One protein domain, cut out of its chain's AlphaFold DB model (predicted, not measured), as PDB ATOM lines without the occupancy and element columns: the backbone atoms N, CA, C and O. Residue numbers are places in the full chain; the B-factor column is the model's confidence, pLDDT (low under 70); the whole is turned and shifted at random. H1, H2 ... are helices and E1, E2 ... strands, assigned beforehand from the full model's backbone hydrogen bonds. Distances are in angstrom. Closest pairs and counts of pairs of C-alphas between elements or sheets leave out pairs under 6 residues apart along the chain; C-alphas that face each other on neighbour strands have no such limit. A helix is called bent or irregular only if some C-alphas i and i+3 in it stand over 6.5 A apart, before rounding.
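Overview. This is residues 1 to 122 of the 122 residues of the protein "PD-(D/E)XK nuclease family protein" of Candidatus Poseidoniaceae archaeon (UniProt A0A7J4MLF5). A three-stranded sheet with a long hairpin, E1 and E2, makes one lobe together with H1 and H2; from it the long helix H3 runs away as an arm, and a link leads on from its end to a small, separate head of H4 and H5. H2 packs over the sheet, while H1 packs on H3 nearly at a right angle. The printed part has 122 residues with five named helices and three strands, in the order H1 E1 E2 H2 E3 H3 H4 H5; the sheet runs E1 E2 E3 and is mixed, and the class is mixed, helices and strands. The whole is only just loose, close to extended, with a radius of gyration of the C-alphas of 20.4 A and spans of 61 by 44 by 31 A.

Arrangement. E1, residues 20 to 26, and E2, residues 30 to 36, form an antiparallel hairpin, with N 23 and O 33 at 2.9 A. E3, residues 51 to 53, is parallel to E2, with N 53 and O 34 at 2.8 A. H2, residues 38 to 46, is on the sheet at a height over the sheet of 8.9 A, over E2 and along the strands, at 8 degrees to E2 on the local plane. E2, H2 and E3 are a strand-helix-strand unit, two parallel neighbour strands with a helix between, and its crossover is right-handed. H2 is irregular: C-alphas 39 and 42 are 8.0 A apart. H3, residues 73 to 93, only grazes the sheet, with residues 73 to 75. H1, residues 2 to 12, only grazes the sheet with residues 2 to 6, and touches residues 77 to 82 of H3, about perpendicular at 89 degrees; the closest C-alphas are those of Ala 3 and Met 78, 4.9 A. H4, residues 103 to 107, touches H5, residues 117 to 120, the closest C-alphas being those of Asn 103 and Gly 120, 5.5 A. H4 and H5 are not on the sheet and are apart from H3. In H1 and H3 every O i to N i+4 pair is within hydrogen-bond range; H2 has 3 of 5, H4 has 0 of 1 but 2 of 2 O i to N i+3 pairs, and H5 is too short for an i+4 pair.

Along the chain. H1 begins at C-alpha 2, (9.424, 12.386, 71.535), and is 15.3 A long from first to last C-alpha. E1 measures 19.6 A, E2 19.4 A and H2 13.7 A. H3 measures 30.0 A, from C-alpha 73 at (4.897, -0.946, 66.609) to C-alpha 93 at (-8.050, 26.048, 64.694). H5 ends at C-alpha 120, (-10.909, 30.906, 86.889).

Size, cuts and confidence. The two C-alphas farthest apart, those of Gln 46 and Pro 109, are 61.4 A apart. The printed part has no cut. The link from E3 to H3, residues 54 to 72, is long. Residues 11 to 16 stand free, as do residues 90 to 95, of which 90 to 93 belong to H3. The mean pLDDT of the printed part is 83.1; residues 56 to 58, 65 to 70, 98 to 102 and 115 to 122 are under 70.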
ATOM      1  N   GLN A   1       5.533  14.034  72.829       81.06
ATOM      2  CA  GLN A   1       6.652  14.937  72.490       81.06
ATOM      3  C   GLN A   1       7.747  14.214  71.703       81.06
ATOM      4  O   GLN A   1       7.996  14.621  70.579       81.06
ATOM      5  N   LEU A   2       8.325  13.114  72.206       91.31
ATOM      6  CA  LEU A   2       9.424  12.386  71.535       91.31
ATOM      7  C   LEU A   2       9.137  11.981  70.077       91.31
ATOM      8  O   LEU A   2       9.951  12.258  69.207       91.31
ATOM      9  N   ALA A   3       7.957  11.427  69.784       92.44
ATOM     10  CA  ALA A   3       7.566  11.065  68.415       92.44
ATOM     11  C   ALA A   3       7.575  12.247  67.422       92.44
ATOM     12  O   ALA A   3       7.933  12.073  66.261       92.44
ATOM     13  N   LEU A   4       7.204  13.454  67.873       94.19
ATOM     14  CA  LEU A   4       7.228  14.658  67.033       94.19
ATOM     15  C   LEU A   4       8.667  15.062  66.709       94.19
ATOM     16  O   LEU A   4       8.953  15.386  65.562       94.19
ATOM     17  N   TYR A   5       9.570  15.010  67.692       94.94
ATOM     18  CA  TYR A   5      10.987  15.307  67.473       94.94
ATOM     19  C   TYR A   5      11.668  14.268  66.591       94.94
ATOM     20  O   TYR A   5      12.383  14.646  65.669       94.94
ATOM     21  N   ALA A   6      11.390  12.982  66.816       95.12
ATOM     22  CA  ALA A   6      11.890  11.905  65.971       95.12
ATOM     23  C   ALA A   6      11.493  12.135  64.508       95.12
ATOM     24  O   ALA A   6      12.343  12.144  63.622       95.12
ATOM     25  N   ARG A   7      10.211  12.433  64.255       95.00
ATOM     26  CA  ARG A   7       9.757  12.699  62.891       95.00
ATOM     27  C   ARG A   7      10.310  13.998  62.316       95.00
ATOM     28  O   ARG A   7      10.634  14.040  61.134       95.00
ATOM     29  N   ALA A   8      10.412  15.053  63.122       95.62
ATOM     30  CA  ALA A   8      10.998  16.315  62.686       95.62
ATOM     31  C   ALA A   8      12.457  16.129  62.246       95.62
ATOM     32  O   ALA A   8      12.846  16.697  61.229       95.62
ATOM     33  N   TRP A   9      13.230  15.294  62.951       97.12
ATOM     34  CA  TRP A   9      14.598  14.955  62.562       97.12
ATOM     35  C   TRP A   9      14.659  14.265  61.197       97.12
ATOM     36  O   TRP A   9      15.403  14.720  60.334       97.12
ATOM     37  N   GLU A  10      13.850  13.221  60.978       96.94
ATOM     38  CA  GLU A  10      13.805  12.488  59.695       96.94
ATOM     39  C   GLU A  10      13.411  13.390  58.514       96.94
ATOM     40  O   GLU A  10      13.845  13.178  57.386       96.94
ATOM     41  N   VAL A  11      12.564  14.398  58.752       96.25
ATOM     42  CA  VAL A  11      12.165  15.370  57.722       96.25
ATOM     43  C   VAL A  11      13.266  16.400  57.467       96.25
ATOM     44  O   VAL A  11      13.490  16.777  56.320       96.25
ATOM     45  N   ALA A  12      13.937  16.868  58.520       97.94
ATOM     46  CA  ALA A  12      14.996  17.868  58.418       97.94
ATOM     47  C   ALA A  12      16.306  17.302  57.846       97.94
ATOM     48  O   ALA A  12      17.070  18.055  57.245       97.94
ATOM     49  N   ASN A  13      16.546  15.996  58.000       97.69
ATOM     50  CA  ASN A  13      17.762  15.311  57.561       97.69
ATOM     51  C   ASN A  13      17.409  14.143  56.618       97.69
ATOM     52  O   ASN A  13      17.290  12.999  57.061       97.69
ATOM     53  N   PRO A  14      17.213  14.400  55.310       95.44
ATOM     54  CA  PRO A  14      16.905  13.347  54.347       95.44
ATOM     55  C   PRO A  14      18.012  12.285  54.295       95.44
ATOM     56  O   PRO A  14      19.168  12.602  54.036       95.44
ATOM     57  N   GLY A  15      17.638  11.022  54.502       94.62
ATOM     58  CA  GLY A  15      18.571   9.890  54.580       94.62
ATOM     59  C   GLY A  15      18.759   9.357  56.000       94.62
ATOM     60  O   GLY A  15      19.093   8.184  56.158       94.62
ATOM     61  N   ASP A  16      18.439  10.157  57.019       96.12
ATOM     62  CA  ASP A  16      18.449   9.709  58.407       96.12
ATOM     63  C   ASP A  16      17.129   9.022  58.770       96.12
ATOM     64  O   ASP A  16      16.034   9.495  58.450       96.12
ATOM     65  N   ARG A  17      17.231   7.918  59.517       94.31
ATOM     66  CA  ARG A  17      16.089   7.234  60.135       94.31
ATOM     67  C   ARG A  17      16.284   7.195  61.640       94.31
ATOM     68  O   ARG A  17      17.285   6.678  62.129       94.31
ATOM     69  N   VAL A  18      15.306   7.700  62.386       95.25
ATOM     70  CA  VAL A  18      15.343   7.623  63.850       95.25
ATOM     71  C   VAL A  18      14.870   6.239  64.255       95.25
ATOM     72  O   VAL A  18      13.688   5.943  64.128       95.25
ATOM     73  N   ILE A  19      15.779   5.383  64.718       93.62
ATOM     74  CA  ILE A  19      15.489   3.977  65.054       93.62
ATOM     75  C   ILE A  19      15.143   3.748  66.528       93.62
ATOM     76  O   ILE A  19      14.793   2.638  66.900       93.62
ATOM     77  N   GLY A  20      15.218   4.776  67.369       92.50
ATOM     78  CA  GLY A  20      14.853   4.663  68.773       92.50
ATOM     79  C   GLY A  20      14.674   6.021  69.430       92.50
ATOM     80  O   GLY A  20      15.187   7.036  68.959       92.50
ATOM     81  N   VAL A  21      13.916   6.040  70.518       92.94
ATOM     82  CA  VAL A  21      13.748   7.200  71.397       92.94
ATOM     83  C   VAL A  21      13.949   6.748  72.830       92.94
ATOM     84  O   VAL A  21      13.670   5.600  73.154       92.94
ATOM     85  N   GLY A  22      14.383   7.643  73.707       90.88
ATOM     86  CA  GLY A  22      14.584   7.283  75.101       90.88
ATOM     87  C   GLY A  22      14.199   8.374  76.075       90.88
ATOM     88  O   GLY A  22      14.059   9.546  75.716       90.88
ATOM     89  N   ALA A  23      14.034   7.956  77.321       89.62
ATOM     90  CA  ALA A  23      13.871   8.826  78.466       89.62
ATOM     91  C   ALA A  23      14.813   8.368  79.580       89.62
ATOM     92  O   ALA A  23      14.986   7.176  79.835       89.62
ATOM     93  N   THR A  24      15.414   9.337  80.261       91.12
ATOM     94  CA  THR A  24      16.261   9.066  81.418       91.12
ATOM     95  C   THR A  24      15.421   9.160  82.678       91.12
ATOM     96  O   THR A  24      14.860  10.215  82.982       91.12
ATOM     97  N   GLN A  25      15.361   8.070  83.433       91.06
ATOM     98  CA  GLN A  25      14.840   8.076  84.787       91.06
ATOM     99  C   GLN A  25      15.962   8.477  85.747       91.06
ATOM    100  O   GLN A  25      17.016   7.842  85.793       91.06
ATOM    101  N   VAL A  26      15.724   9.529  86.527       92.12
ATOM    102  CA  VAL A  26      16.649   9.997  87.564       92.12
ATOM    103  C   VAL A  26      16.014   9.733  88.923       92.12
ATOM    104  O   VAL A  26      15.023  10.365  89.285       92.12
ATOM    105  N   GLY A  27      16.568   8.774  89.661       90.75
ATOM    106  CA  GLY A  27      16.169   8.446  91.030       90.75
ATOM    107  C   GLY A  27      17.395   8.183  91.899       90.75
ATOM    108  O   GLY A  27      18.393   8.891  91.796       90.75
ATOM    109  N   ASN A  28      17.352   7.129  92.722       93.12
ATOM    110  CA  ASN A  28      18.541   6.669  93.455       93.12
ATOM    111  C   ASN A  28      19.677   6.239  92.503       93.12
ATOM    112  O   ASN A  28      20.854   6.362  92.823       93.12
ATOM    113  N   GLN A  29      19.313   5.751  91.316       89.81
ATOM    114  CA  GLN A  29      20.215   5.505  90.197       89.81
ATOM    115  C   GLN A  29      19.692   6.238  88.959       89.81
ATOM    116  O   GLN A  29      18.492   6.496  88.842       89.81
ATOM    117  N   THR A  30      20.602   6.583  88.046       90.44
ATOM    118  CA  THR A  30      20.242   7.124  86.730       90.44
ATOM    119  C   THR A  30      20.159   5.973  85.739       90.44
ATOM    120  O   THR A  30      21.145   5.269  85.536       90.44
ATOM    121  N   GLN A  31      18.987   5.780  85.142       91.75
ATOM    122  CA  GLN A  31      18.715   4.708  84.186       91.75
ATOM    123  C   GLN A  31      18.200   5.305  82.877       91.75
ATOM    124  O   GLN A  31      17.366   6.208  82.879       91.75
ATOM    125  N   GLN A  32      18.729   4.826  81.753       90.75
ATOM    126  CA  GLN A  32      18.363   5.289  80.416       90.75
ATOM    127  C   GLN A  32      17.496   4.224  79.761       90.75
ATOM    128  O   GLN A  32      17.995   3.144  79.459       90.75
ATOM    129  N   TYR A  33      16.217   4.522  79.562       91.88
ATOM    130  CA  TYR A  33      15.268   3.618  78.923       91.88
ATOM    131  C   TYR A  33      15.067   4.016  77.469       91.88
ATOM    132  O   TYR A  33      14.921   5.205  77.178       91.88
ATOM    133  N   LEU A  34      15.053   3.037  76.568       92.00
ATOM    134  CA  LEU A  34      14.894   3.246  75.134       92.00
ATOM    135  C   LEU A  34      13.782   2.374  74.565       92.00
ATOM    136  O   LEU A  34      13.792   1.167  74.749       92.00
ATOM    137  N   GLU A  35      12.896   2.981  73.790       91.25
ATOM    138  CA  GLU A  35      11.983   2.293  72.881       91.25
ATOM    139  C   GLU A  35      12.612   2.278  71.489       91.25
ATOM    140  O   GLU A  35      13.002   3.331  70.972       91.25
ATOM    141  N   ILE A  36      12.725   1.094  70.889       91.69
ATOM    142  CA  ILE A  36      13.491   0.880  69.657       91.69
ATOM    143  C   ILE A  36      12.598   0.264  68.585       91.69
ATOM    144  O   ILE A  36      11.692  -0.518  68.854       91.69
ATOM    145  N   ASP A  37      12.864   0.648  67.344       91.56
ATOM    146  CA  ASP A  37      12.296   0.021  66.165       91.56
ATOM    147  C   ASP A  37      12.689  -1.472  66.133       91.56
ATOM    148  O   ASP A  37      13.886  -1.772  66.121       91.56
ATOM    149  N   PRO A  38      11.729  -2.418  66.107       88.88
ATOM    150  CA  PRO A  38      12.038  -3.847  66.229       88.88
ATOM    151  C   PRO A  38      12.987  -4.384  65.159       88.88
ATOM    152  O   PRO A  38      13.687  -5.362  65.401       88.88
ATOM    153  N   GLU A  39      13.052  -3.720  64.002       90.69
ATOM    154  CA  GLU A  39      13.995  -4.022  62.919       90.69
ATOM    155  C   GLU A  39      15.471  -3.869  63.353       90.69
ATOM    156  O   GLU A  39      16.354  -4.497  62.771       90.69
ATOM    157  N   TYR A  40      15.739  -3.066  64.389       91.25
ATOM    158  CA  TYR A  40      17.081  -2.717  64.871       91.25
ATOM    159  C   TYR A  40      17.370  -3.203  66.301       91.25
ATOM    160  O   TYR A  40      18.383  -2.828  66.901       91.25
ATOM    161  N   LEU A  41      16.485  -4.026  66.871       88.88
ATOM    162  CA  LEU A  41      16.569  -4.463  68.266       88.88
ATOM    163  C   LEU A  41      17.882  -5.196  68.574       88.88
ATOM    164  O   LEU A  41      18.505  -4.946  69.608       88.88
ATOM    165  N   GLU A  42      18.319  -6.086  67.681       89.00
ATOM    166  CA  GLU A  42      19.532  -6.886  67.875       89.00
ATOM    167  C   GLU A  42      20.786  -6.003  67.889       89.00
ATOM    168  O   GLU A  42      21.593  -6.069  68.819       89.00
ATOM    169  N   GLN A  43      20.911  -5.111  66.905       90.75
ATOM    170  CA  GLN A  43      22.038  -4.193  66.767       90.75
ATOM    171  C   GLN A  43      22.112  -3.243  67.968       90.75
ATOM    172  O   GLN A  43      23.180  -3.043  68.545       90.75
ATOM    173  N   CYS A  44      20.977  -2.687  68.394       88.19
ATOM    174  CA  CYS A  44      20.938  -1.797  69.550       88.19
ATOM    175  C   CYS A  44      21.250  -2.521  70.867       88.19
ATOM    176  O   CYS A  44      21.920  -1.947  71.728       88.19
ATOM    177  N   SER A  45      20.837  -3.784  71.008       85.75
ATOM    178  CA  SER A  45      21.170  -4.606  72.179       85.75
ATOM    179  C   SER A  45      22.676  -4.876  72.277       85.75
ATOM    180  O   SER A  45      23.238  -4.847  73.370       85.75
ATOM    181  N   GLN A  46      23.354  -5.072  71.140       89.06
ATOM    182  CA  GLN A  46      24.810  -5.259  71.085       89.06
ATOM    183  C   GLN A  46      25.591  -3.975  71.406       89.06
ATOM    184  O   GLN A  46      26.651  -4.038  72.024       89.06
ATOM    185  N   LEU A  47      25.068  -2.808  71.017       88.31
ATOM    186  CA  LEU A  47      25.720  -1.509  71.220       88.31
ATOM    187  C   LEU A  47      25.614  -0.968  72.657       88.31
ATOM    188  O   LEU A  47      26.225   0.055  72.956       88.31
ATOM    189  N   GLN A  48      24.846  -1.623  73.537       84.00
ATOM    190  CA  GLN A  48      24.644  -1.214  74.935       84.00
ATOM    191  C   GLN A  48      24.200   0.256  75.086       84.00
ATOM    192  O   GLN A  48      24.617   0.956  76.007       84.00
ATOM    193  N   VAL A  49      23.320   0.725  74.193       87.00
ATOM    194  CA  VAL A  49      22.829   2.120  74.151       87.00
ATOM    195  C   VAL A  49      21.918   2.512  75.327       87.00
ATOM    196  O   VAL A  49      21.492   3.660  75.414       87.00
ATOM    197  N   GLY A  50      21.620   1.569  76.221       88.62
ATOM    198  CA  GLY A  50      20.813   1.735  77.426       88.62
ATOM    199  C   GLY A  50      19.922   0.517  77.670       88.62
ATOM    200  O   GLY A  50      20.163  -0.565  77.134       88.62
ATOM    201  N   ILE A  51      18.892   0.686  78.496       90.62
ATOM    202  CA  ILE A  51      17.899  -0.347  78.798       90.62
ATOM    203  C   ILE A  51      16.838  -0.311  77.702       90.62
ATOM    204  O   ILE A  51      16.019   0.605  77.651       90.62
ATOM    205  N   VAL A  52      16.863  -1.302  76.817       88.81
ATOM    206  CA  VAL A  52      15.886  -1.411  75.733       88.81
ATOM    207  C   VAL A  52      14.575  -1.977  76.275       88.81
ATOM    208  O   VAL A  52      14.547  -3.075  76.830       88.81
ATOM    209  N   GLY A  53      13.508  -1.197  76.141       79.69
ATOM    210  CA  GLY A  53      12.127  -1.559  76.420       79.69
ATOM    211  C   GLY A  53      11.370  -1.965  75.156       79.69
ATOM    212  O   GLY A  53      11.879  -1.871  74.036       79.69
ATOM    213  N   GLY A  54      10.147  -2.444  75.363       72.94
ATOM    214  CA  GLY A  54       9.208  -2.813  74.304       72.94
ATOM    215  C   GLY A  54       7.792  -2.346  74.622       72.94
ATOM    216  O   GLY A  54       6.831  -2.978  74.194       72.94
ATOM    217  N   ASP A  55       7.643  -1.264  75.383       71.75
ATOM    218  CA  ASP A  55       6.352  -0.766  75.868       71.75
ATOM    219  C   ASP A  55       5.473  -0.220  74.731       71.75
ATOM    220  O   ASP A  55       4.269  -0.022  74.888       71.75
ATOM    221  N   THR A  56       6.046   0.036  73.554       68.75
ATOM    222  CA  THR A  56       5.280   0.357  72.344       68.75
ATOM    223  C   THR A  56       4.606  -0.865  71.709       68.75
ATOM    224  O   THR A  56       3.647  -0.702  70.946       68.75
ATOM    225  N   HIS A  57       5.046  -2.085  72.035       68.12
ATOM    226  CA  HIS A  57       4.470  -3.319  71.503       68.12
ATOM    227  C   HIS A  57       3.079  -3.586  72.097       68.12
ATOM    228  O   HIS A  57       2.848  -3.434  73.291       68.12
ATOM    229  N   GLY A  58       2.121  -3.974  71.249       69.31
ATOM    230  CA  GLY A  58       0.749  -4.318  71.657       69.31
ATOM    231  C   GLY A  58      -0.185  -3.132  71.934       69.31
ATOM    232  O   GLY A  58      -1.385  -3.330  72.116       69.31
ATOM    233  N   HIS A  59       0.328  -1.897  71.932       77.19
ATOM    234  CA  HIS A  59      -0.471  -0.689  72.176       77.19
ATOM    235  C   HIS A  59      -0.806   0.107  70.909       77.19
ATOM    236  O   HIS A  59      -1.790   0.852  70.895       77.19
ATOM    237  N   TYR A  60      -0.005  -0.029  69.849       81.81
ATOM    238  CA  TYR A  60      -0.112   0.790  68.642       81.81
ATOM    239  C   TYR A  60      -0.152  -0.058  67.377       81.81
ATOM    240  O   TYR A  60       0.627  -0.992  67.231       81.81
ATOM    241  N   ARG A  61      -1.027   0.333  66.440       80.56
ATOM    242  CA  ARG A  61      -1.238  -0.335  65.148       80.56
ATOM    243  C   ARG A  61      -1.244   0.633  63.985       80.56
ATOM    244  O   ARG A  61      -1.684   1.779  64.131       80.56
ATOM    245  N   LEU A  62      -0.834   0.157  62.813       81.38
ATOM    246  CA  LEU A  62      -1.083   0.884  61.574       81.38
ATOM    247  C   LEU A  62      -2.552   0.718  61.133       81.38
ATOM    248  O   LEU A  62      -3.137  -0.353  61.288       81.38
ATOM    249  N   PRO A  63      -3.191   1.778  60.599       76.44
ATOM    250  CA  PRO A  63      -4.549   1.668  60.072       76.44
ATOM    251  C   PRO A  63      -4.608   0.711  58.875       76.44
ATOM    252  O   PRO A  63      -3.847   0.889  57.927       76.44
ATOM    253  N   GLY A  64      -5.557  -0.225  58.890       73.50
ATOM    254  CA  GLY A  64      -5.789  -1.179  57.796       73.50
ATOM    255  C   GLY A  64      -5.355  -2.615  58.100       73.50
ATOM    256  O   GLY A  64      -5.809  -3.524  57.411       73.50
ATOM    257  N   ASP A  65      -4.572  -2.833  59.157       67.38
ATOM    258  CA  ASP A  65      -4.150  -4.174  59.565       67.38
ATOM    259  C   ASP A  65      -5.227  -4.826  60.450       67.38
ATOM    260  O   ASP A  65      -5.602  -4.301  61.500       67.38
ATOM    261  N   ALA A  66      -5.763  -5.965  59.996       62.09
ATOM    262  CA  ALA A  66      -6.835  -6.696  60.682       62.09
ATOM    263  C   ALA A  66      -6.327  -7.584  61.838       62.09
ATOM    264  O   ALA A  66      -7.101  -7.914  62.736       62.09
ATOM    265  N   GLN A  67      -5.041  -7.957  61.822       57.03
ATOM    266  CA  GLN A  67      -4.387  -8.778  62.842       57.03
ATOM    267  C   GLN A  67      -2.957  -8.273  63.082       57.03
ATOM    268  O   GLN A  67      -2.213  -7.990  62.149       57.03
ATOM    269  N   ASP A  68      -2.620  -8.117  64.355       55.22
ATOM    270  CA  ASP A  68      -1.617  -7.196  64.912       55.22
ATOM    271  C   ASP A  68      -0.143  -7.620  64.748       55.22
ATOM    272  O   ASP A  68       0.756  -7.028  65.335       55.22
ATOM    273  N   GLU A  69       0.130  -8.683  63.997       56.59
ATOM    274  CA  GLU A  69       1.419  -9.382  64.101       56.59
ATOM    275  C   GLU A  69       2.485  -8.874  63.122       56.59
ATOM    276  O   GLU A  69       3.668  -9.140  63.315       56.59
ATOM    277  N   THR A  70       2.105  -8.120  62.086       63.97
ATOM    278  CA  THR A  70       3.039  -7.700  61.024       63.97
ATOM    279  C   THR A  70       3.433  -6.229  61.071       63.97
ATOM    280  O   THR A  70       4.388  -5.830  60.405       63.97
ATOM    281  N   SER A  71       2.690  -5.392  61.798       77.50
ATOM    282  CA  SER A  71       2.910  -3.945  61.767       77.50
ATOM    283  C   SER A  71       4.083  -3.546  62.664       77.50
ATOM    284  O   SER A  71       4.272  -4.110  63.736       77.50
ATOM    285  N   ASN A  72       4.888  -2.567  62.240       88.50
ATOM    286  CA  ASN A  72       5.996  -2.074  63.054       88.50
ATOM    287  C   ASN A  72       5.455  -1.190  64.204       88.50
ATOM    288  O   ASN A  72       4.997  -0.071  63.929       88.50
ATOM    289  N   PRO A  73       5.517  -1.634  65.475       87.75
ATOM    290  CA  PRO A  73       4.897  -0.946  66.609       87.75
ATOM    291  C   PRO A  73       5.524   0.420  66.888       87.75
ATOM    292  O   PRO A  73       4.804   1.375  67.176       87.75
ATOM    293  N   PHE A  74       6.841   0.565  66.720       90.75
ATOM    294  CA  PHE A  74       7.528   1.846  66.893       90.75
ATOM    295  C   PHE A  74       7.037   2.883  65.870       90.75
ATOM    296  O   PHE A  74       6.763   4.042  66.203       90.75
ATOM    297  N   ARG A  75       6.845   2.464  64.613       91.25
ATOM    298  CA  ARG A  75       6.296   3.332  63.556       91.25
ATOM    299  C   ARG A  75       4.822   3.634  63.774       91.25
ATOM    300  O   ARG A  75       4.401   4.776  63.577       91.25
ATOM    301  N   ALA A  76       4.050   2.642  64.204       90.94
ATOM    302  CA  ALA A  76       2.647   2.813  64.547       90.94
ATOM    303  C   ALA A  76       2.469   3.824  65.690       90.94
ATOM    304  O   ALA A  76       1.656   4.745  65.581       90.94
ATOM    305  N   TRP A  77       3.289   3.715  66.738       90.94
ATOM    306  CA  TRP A  77       3.342   4.663  67.846       90.94
ATOM    307  C   TRP A  77       3.655   6.079  67.365       90.94
ATOM    308  O   TRP A  77       2.916   7.021  67.665       90.94
ATOM    309  N   MET A  78       4.719   6.243  66.572       92.69
ATOM    310  CA  MET A  78       5.113   7.555  66.062       92.69
ATOM    311  C   MET A  78       3.986   8.196  65.240       92.69
ATOM    312  O   MET A  78       3.648   9.365  65.451       92.69
ATOM    313  N   ARG A  79       3.350   7.419  64.354       92.12
ATOM    314  CA  ARG A  79       2.203   7.858  63.552       92.12
ATOM    315  C   ARG A  79       1.028   8.289  64.420       92.12
ATOM    316  O   ARG A  79       0.436   9.337  64.150       92.12
ATOM    317  N   GLU A  80       0.654   7.493  65.418       91.75
ATOM    318  CA  GLU A  80      -0.473   7.817  66.293       91.75
ATOM    319  C   GLU A  80      -0.203   9.121  67.051       91.75
ATOM    320  O   GLU A  80      -1.055  10.010  67.035       91.75
ATOM    321  N   ARG A  81       1.005   9.315  67.596       93.00
ATOM    322  CA  ARG A  81       1.352  10.545  68.323       93.00
ATOM    323  C   ARG A  81       1.308  11.783  67.426       93.00
ATOM    324  O   ARG A  81       0.838  12.832  67.869       93.00
ATOM    325  N   ILE A  82       1.753  11.672  66.172       94.06
ATOM    326  CA  ILE A  82       1.651  12.755  65.177       94.06
ATOM    327  C   ILE A  82       0.186  13.022  64.823       94.06
ATOM    328  O   ILE A  82      -0.241  14.172  64.809       94.06
ATOM    329  N   THR A  83      -0.599  11.971  64.580       93.44
ATOM    330  CA  THR A  83      -2.028  12.086  64.250       93.44
ATOM    331  C   THR A  83      -2.788  12.783  65.375       93.44
ATOM    332  O   THR A  83      -3.571  13.696  65.126       93.44
ATOM    333  N   THR A  84      -2.519  12.402  66.622       93.12
ATOM    334  CA  THR A  84      -3.098  13.028  67.810       93.12
ATOM    335  C   THR A  84      -2.698  14.501  67.911       93.12
ATOM    336  O   THR A  84      -3.561  15.346  68.135       93.12
ATOM    337  N   ALA A  85      -1.429  14.845  67.666       93.69
ATOM    338  CA  ALA A  85      -0.987  16.242  67.649       93.69
ATOM    339  C   ALA A  85      -1.696  17.067  66.559       93.69
ATOM    340  O   ALA A  85      -2.183  18.163  66.838       93.69
ATOM    341  N   MET A  86      -1.822  16.527  65.344       93.38
ATOM    342  CA  MET A  86      -2.536  17.183  64.245       93.38
ATOM    343  C   MET A  86      -4.013  17.401  64.575       93.38
ATOM    344  O   MET A  86      -4.511  18.511  64.410       93.38
ATOM    345  N   ARG A  87      -4.688  16.395  65.146       92.69
ATOM    346  CA  ARG A  87      -6.080  16.522  65.608       92.69
ATOM    347  C   ARG A  87      -6.243  17.635  66.636       92.69
ATOM    348  O   ARG A  87      -7.215  18.379  66.561       92.69
ATOM    349  N   VAL A  88      -5.318  17.763  67.588       90.81
ATOM    350  CA  VAL A  88      -5.352  18.851  68.582       90.81
ATOM    351  C   VAL A  88      -5.217  20.211  67.896       90.81
ATOM    352  O   VAL A  88      -5.993  21.118  68.190       90.81
ATOM    353  N   ILE A  89      -4.289  20.347  66.945       90.81
ATOM    354  CA  ILE A  89      -4.087  21.589  66.183       90.81
ATOM    355  C   ILE A  89      -5.333  21.946  65.361       90.81
ATOM    356  O   ILE A  89      -5.762  23.097  65.362       90.81
ATOM    357  N   GLU A  90      -5.925  20.981  64.660       94.25
ATOM    358  CA  GLU A  90      -7.123  21.184  63.836       94.25
ATOM    359  C   GLU A  90      -8.351  21.550  64.674       94.25
ATOM    360  O   GLU A  90      -9.091  22.470  64.315       94.25
ATOM    361  N   ASN A  91      -8.536  20.892  65.821       86.88
ATOM    362  CA  ASN A  91      -9.600  21.238  66.762       86.88
ATOM    363  C   ASN A  91      -9.401  22.649  67.314       86.88
ATOM    364  O   ASN A  91     -10.343  23.438  67.302       86.88
ATOM    365  N   ALA A  92      -8.175  23.008  67.701       86.25
ATOM    366  CA  ALA A  92      -7.876  24.354  68.170       86.25
ATOM    367  C   ALA A  92      -8.148  25.418  67.094       86.25
ATOM    368  O   ALA A  92      -8.782  26.432  67.381       86.25
ATOM    369  N   LYS A  93      -7.746  25.168  65.839       88.38
ATOM    370  CA  LYS A  93      -8.050  26.048  64.694       88.38
ATOM    371  C   LYS A  93      -9.550  26.186  64.433       88.38
ATOM    372  O   LYS A  93      -9.992  27.251  64.017       88.38
ATOM    373  N   SER A  94     -10.320  25.133  64.695       90.50
ATOM    374  CA  SER A  94     -11.784  25.120  64.565       90.50
ATOM    375  C   SER A  94     -12.509  25.747  65.765       90.50
ATOM    376  O   SER A  94     -13.735  25.762  65.791       90.50
ATOM    377  N   GLY A  95     -11.778  26.244  66.770       81.56
ATOM    378  CA  GLY A  95     -12.352  26.808  67.994       81.56
ATOM    379  C   GLY A  95     -12.757  25.771  69.048       81.56
ATOM    380  O   GLY A  95     -13.231  26.150  70.116       81.56
ATOM    381  N   ASN A  96     -12.510  24.479  68.807       81.06
ATOM    382  CA  ASN A  96     -12.725  23.387  69.762       81.06
ATOM    383  C   ASN A  96     -11.548  23.293  70.747       81.06
ATOM    384  O   ASN A  96     -10.867  22.270  70.847       81.06
ATOM    385  N   ILE A  97     -11.272  24.389  71.450       73.44
ATOM    386  CA  ILE A  97     -10.307  24.415  72.547       73.44
ATOM    387  C   ILE A  97     -11.022  24.094  73.855       73.44
ATOM    388  O   ILE A  97     -12.114  24.597  74.119       73.44
ATOM    389  N   HIS A  98     -10.397  23.282  74.708       66.50
ATOM    390  CA  HIS A  98     -10.832  23.239  76.098       66.50
ATOM    391  C   HIS A  98     -10.622  24.636  76.689       66.50
ATOM    392  O   HIS A  98      -9.516  25.169  76.569       66.50
ATOM    393  N   PRO A  99     -11.656  25.257  77.280       65.50
ATOM    394  CA  PRO A  99     -11.508  26.576  77.861       65.50
ATOM    395  C   PRO A  99     -10.510  26.484  79.014       65.50
ATOM    396  O   PRO A  99     -10.788  25.831  80.026       65.50
ATOM    397  N   GLU A 100      -9.357  27.129  78.838       66.75
ATOM    398  CA  GLU A 100      -8.393  27.328  79.910       66.75
ATOM    399  C   GLU A 100      -9.030  28.275  80.934       66.75
ATOM    400  O   GLU A 100      -9.417  29.397  80.573       66.75
ATOM    401  N   PRO A 101      -9.191  27.842  82.195       69.56
ATOM    402  CA  PRO A 101      -9.707  28.702  83.241       69.56
ATOM    403  C   PRO A 101      -8.863  29.973  83.344       69.56
ATOM    404  O   PRO A 101      -7.667  29.930  83.618       69.56
ATOM    405  N   SER A 102      -9.483  31.125  83.133       69.50
ATOM    406  CA  SER A 102      -8.817  32.421  83.253       69.50
ATOM    407  C   SER A 102      -9.796  33.475  83.756       69.50
ATOM    408  O   SER A 102     -11.005  33.245  83.796       69.50
ATOM    409  N   ASN A 103      -9.297  34.669  84.086       72.44
ATOM    410  CA  ASN A 103     -10.158  35.793  84.475       72.44
ATOM    411  C   ASN A 103     -11.187  36.171  83.392       72.44
ATOM    412  O   ASN A 103     -12.220  36.750  83.714       72.44
ATOM    413  N   LEU A 104     -10.943  35.813  82.126       70.44
ATOM    414  CA  LEU A 104     -11.890  36.027  81.030       70.44
ATOM    415  C   LEU A 104     -13.137  35.140  81.151       70.44
ATOM    416  O   LEU A 104     -14.192  35.506  80.636       70.44
ATOM    417  N   CYS A 105     -13.061  34.016  81.879       72.50
ATOM    418  CA  CYS A 105     -14.213  33.150  82.124       72.50
ATOM    419  C   CYS A 105     -15.353  33.887  82.839       72.50
ATOM    420  O   CYS A 105     -16.498  33.521  82.609       72.50
ATOM    421  N   LYS A 106     -15.065  34.947  83.614       71.31
ATOM    422  CA  LYS A 106     -16.051  35.785  84.330       71.31
ATOM    423  C   LYS A 106     -17.074  36.462  83.417       71.31
ATOM    424  O   LYS A 106     -18.164  36.793  83.866       71.31
ATOM    425  N   TYR A 107     -16.729  36.650  82.145       74.12
ATOM    426  CA  TYR A 107     -17.588  37.290  81.147       74.12
ATOM    427  C   TYR A 107     -18.138  36.291  80.118       74.12
ATOM    428  O   TYR A 107     -18.714  36.693  79.108       74.12
ATOM    429  N   CYS A 108     -17.937  34.986  80.331       70.81
ATOM    430  CA  CYS A 108     -18.379  33.958  79.397       70.81
ATOM    431  C   CYS A 108     -19.913  33.799  79.445       70.81
ATOM    432  O   CYS A 108     -20.464  33.614  80.526       70.81
ATOM    433  N   PRO A 109     -20.630  33.780  78.308       76.44
ATOM    434  CA  PRO A 109     -22.091  33.642  78.305       76.44
ATOM    435  C   PRO A 109     -22.615  32.317  78.886       76.44
ATOM    436  O   PRO A 109     -23.774  32.234  79.272       76.44
ATOM    437  N   ILE A 110     -21.778  31.276  78.935       78.62
ATOM    438  CA  ILE A 110     -22.131  29.932  79.428       78.62
ATOM    439  C   ILE A 110     -21.503  29.622  80.795       78.62
ATOM    440  O   ILE A 110     -21.289  28.459  81.137       78.62
ATOM    441  N   ILE A 111     -21.149  30.657  81.561       74.88
ATOM    442  CA  ILE A 111     -20.350  30.540  82.785       74.88
ATOM    443  C   ILE A 111     -20.964  29.598  83.833       74.88
ATOM    444  O   ILE A 111     -20.235  28.813  84.438       74.88
ATOM    445  N   ASP A 112     -22.290  29.595  83.967       74.38
ATOM    446  CA  ASP A 112     -23.018  28.766  84.937       74.38
ATOM    447  C   ASP A 112     -23.005  27.272  84.575       74.38
ATOM    448  O   ASP A 112     -23.099  26.411  85.450       74.38
ATOM    449  N   ALA A 113     -22.852  26.953  83.287       77.12
ATOM    450  CA  ALA A 113     -22.786  25.584  82.781       77.12
ATOM    451  C   ALA A 113     -21.343  25.093  82.558       77.12
ATOM    452  O   ALA A 113     -21.129  23.906  82.314       77.12
ATOM    453  N   CYS A 114     -20.343  25.982  82.623       71.06
ATOM    454  CA  CYS A 114     -18.956  25.675  82.279       71.06
ATOM    455  C   CYS A 114     -18.149  25.183  83.503       71.06
ATOM    456  O   CYS A 114     -17.861  25.971  84.408       71.06
ATOM    457  N   PRO A 115     -17.664  23.924  83.528       66.69
ATOM    458  CA  PRO A 115     -16.871  23.398  84.646       66.69
ATOM    459  C   PRO A 115     -15.537  24.132  84.853       66.69
ATOM    460  O   PRO A 115     -15.023  24.191  85.972       66.69
ATOM    461  N   SER A 116     -14.978  24.710  83.784       66.00
ATOM    462  CA  SER A 116     -13.742  25.501  83.826       66.00
ATOM    463  C   SER A 116     -13.927  26.855  84.509       66.00
ATOM    464  O   SER A 116     -12.952  27.406  85.014       66.00
ATOM    465  N   ALA A 117     -15.155  27.379  84.591       60.03
ATOM    466  CA  ALA A 117     -15.401  28.690  85.170       60.03
ATOM    467  C   ALA A 117     -15.006  28.737  86.652       60.03
ATOM    468  O   ALA A 117     -14.246  29.621  87.029       60.03
ATOM    469  N   LYS A 118     -15.388  27.736  87.465       61.34
ATOM    470  CA  LYS A 118     -15.025  27.643  88.899       61.34
ATOM    471  C   LYS A 118     -13.518  27.733  89.175       61.34
ATOM    472  O   LYS A 118     -13.124  28.192  90.239       61.34
ATOM    473  N   ARG A 119     -12.670  27.297  88.235       56.00
ATOM    474  CA  ARG A 119     -11.203  27.339  88.369       56.00
ATOM    475  C   ARG A 119     -10.593  28.696  87.994       56.00
ATOM    476  O   ARG A 119      -9.461  28.959  88.373       56.00
ATOM    477  N   GLY A 120     -11.337  29.564  87.304       58.94
ATOM    478  CA  GLY A 120     -10.909  30.906  86.889       58.94
ATOM    479  C   GLY A 120     -11.023  31.988  87.973       58.94
ATOM    480  O   GLY A 120     -10.953  33.172  87.648       58.94
ATOM    481  N   GLY A 121     -11.218  31.607  89.241       53.53
ATOM    482  CA  GLY A 121     -11.255  32.533  90.378       53.53
ATOM    483  C   GLY A 121     -12.577  33.286  90.525       53.53
ATOM    484  O   GLY A 121     -12.584  34.522  90.494       53.53
ATOM    485  N   TRP A 122     -13.674  32.532  90.648       48.00
ATOM    486  CA  TRP A 122     -14.941  33.042  91.183       48.00
ATOM    487  C   TRP A 122     -14.813  33.412  92.656       48.00
ATOM    488  O   TRP A 122     -14.186  32.621  93.396       48.00
TER     489      TRP A 122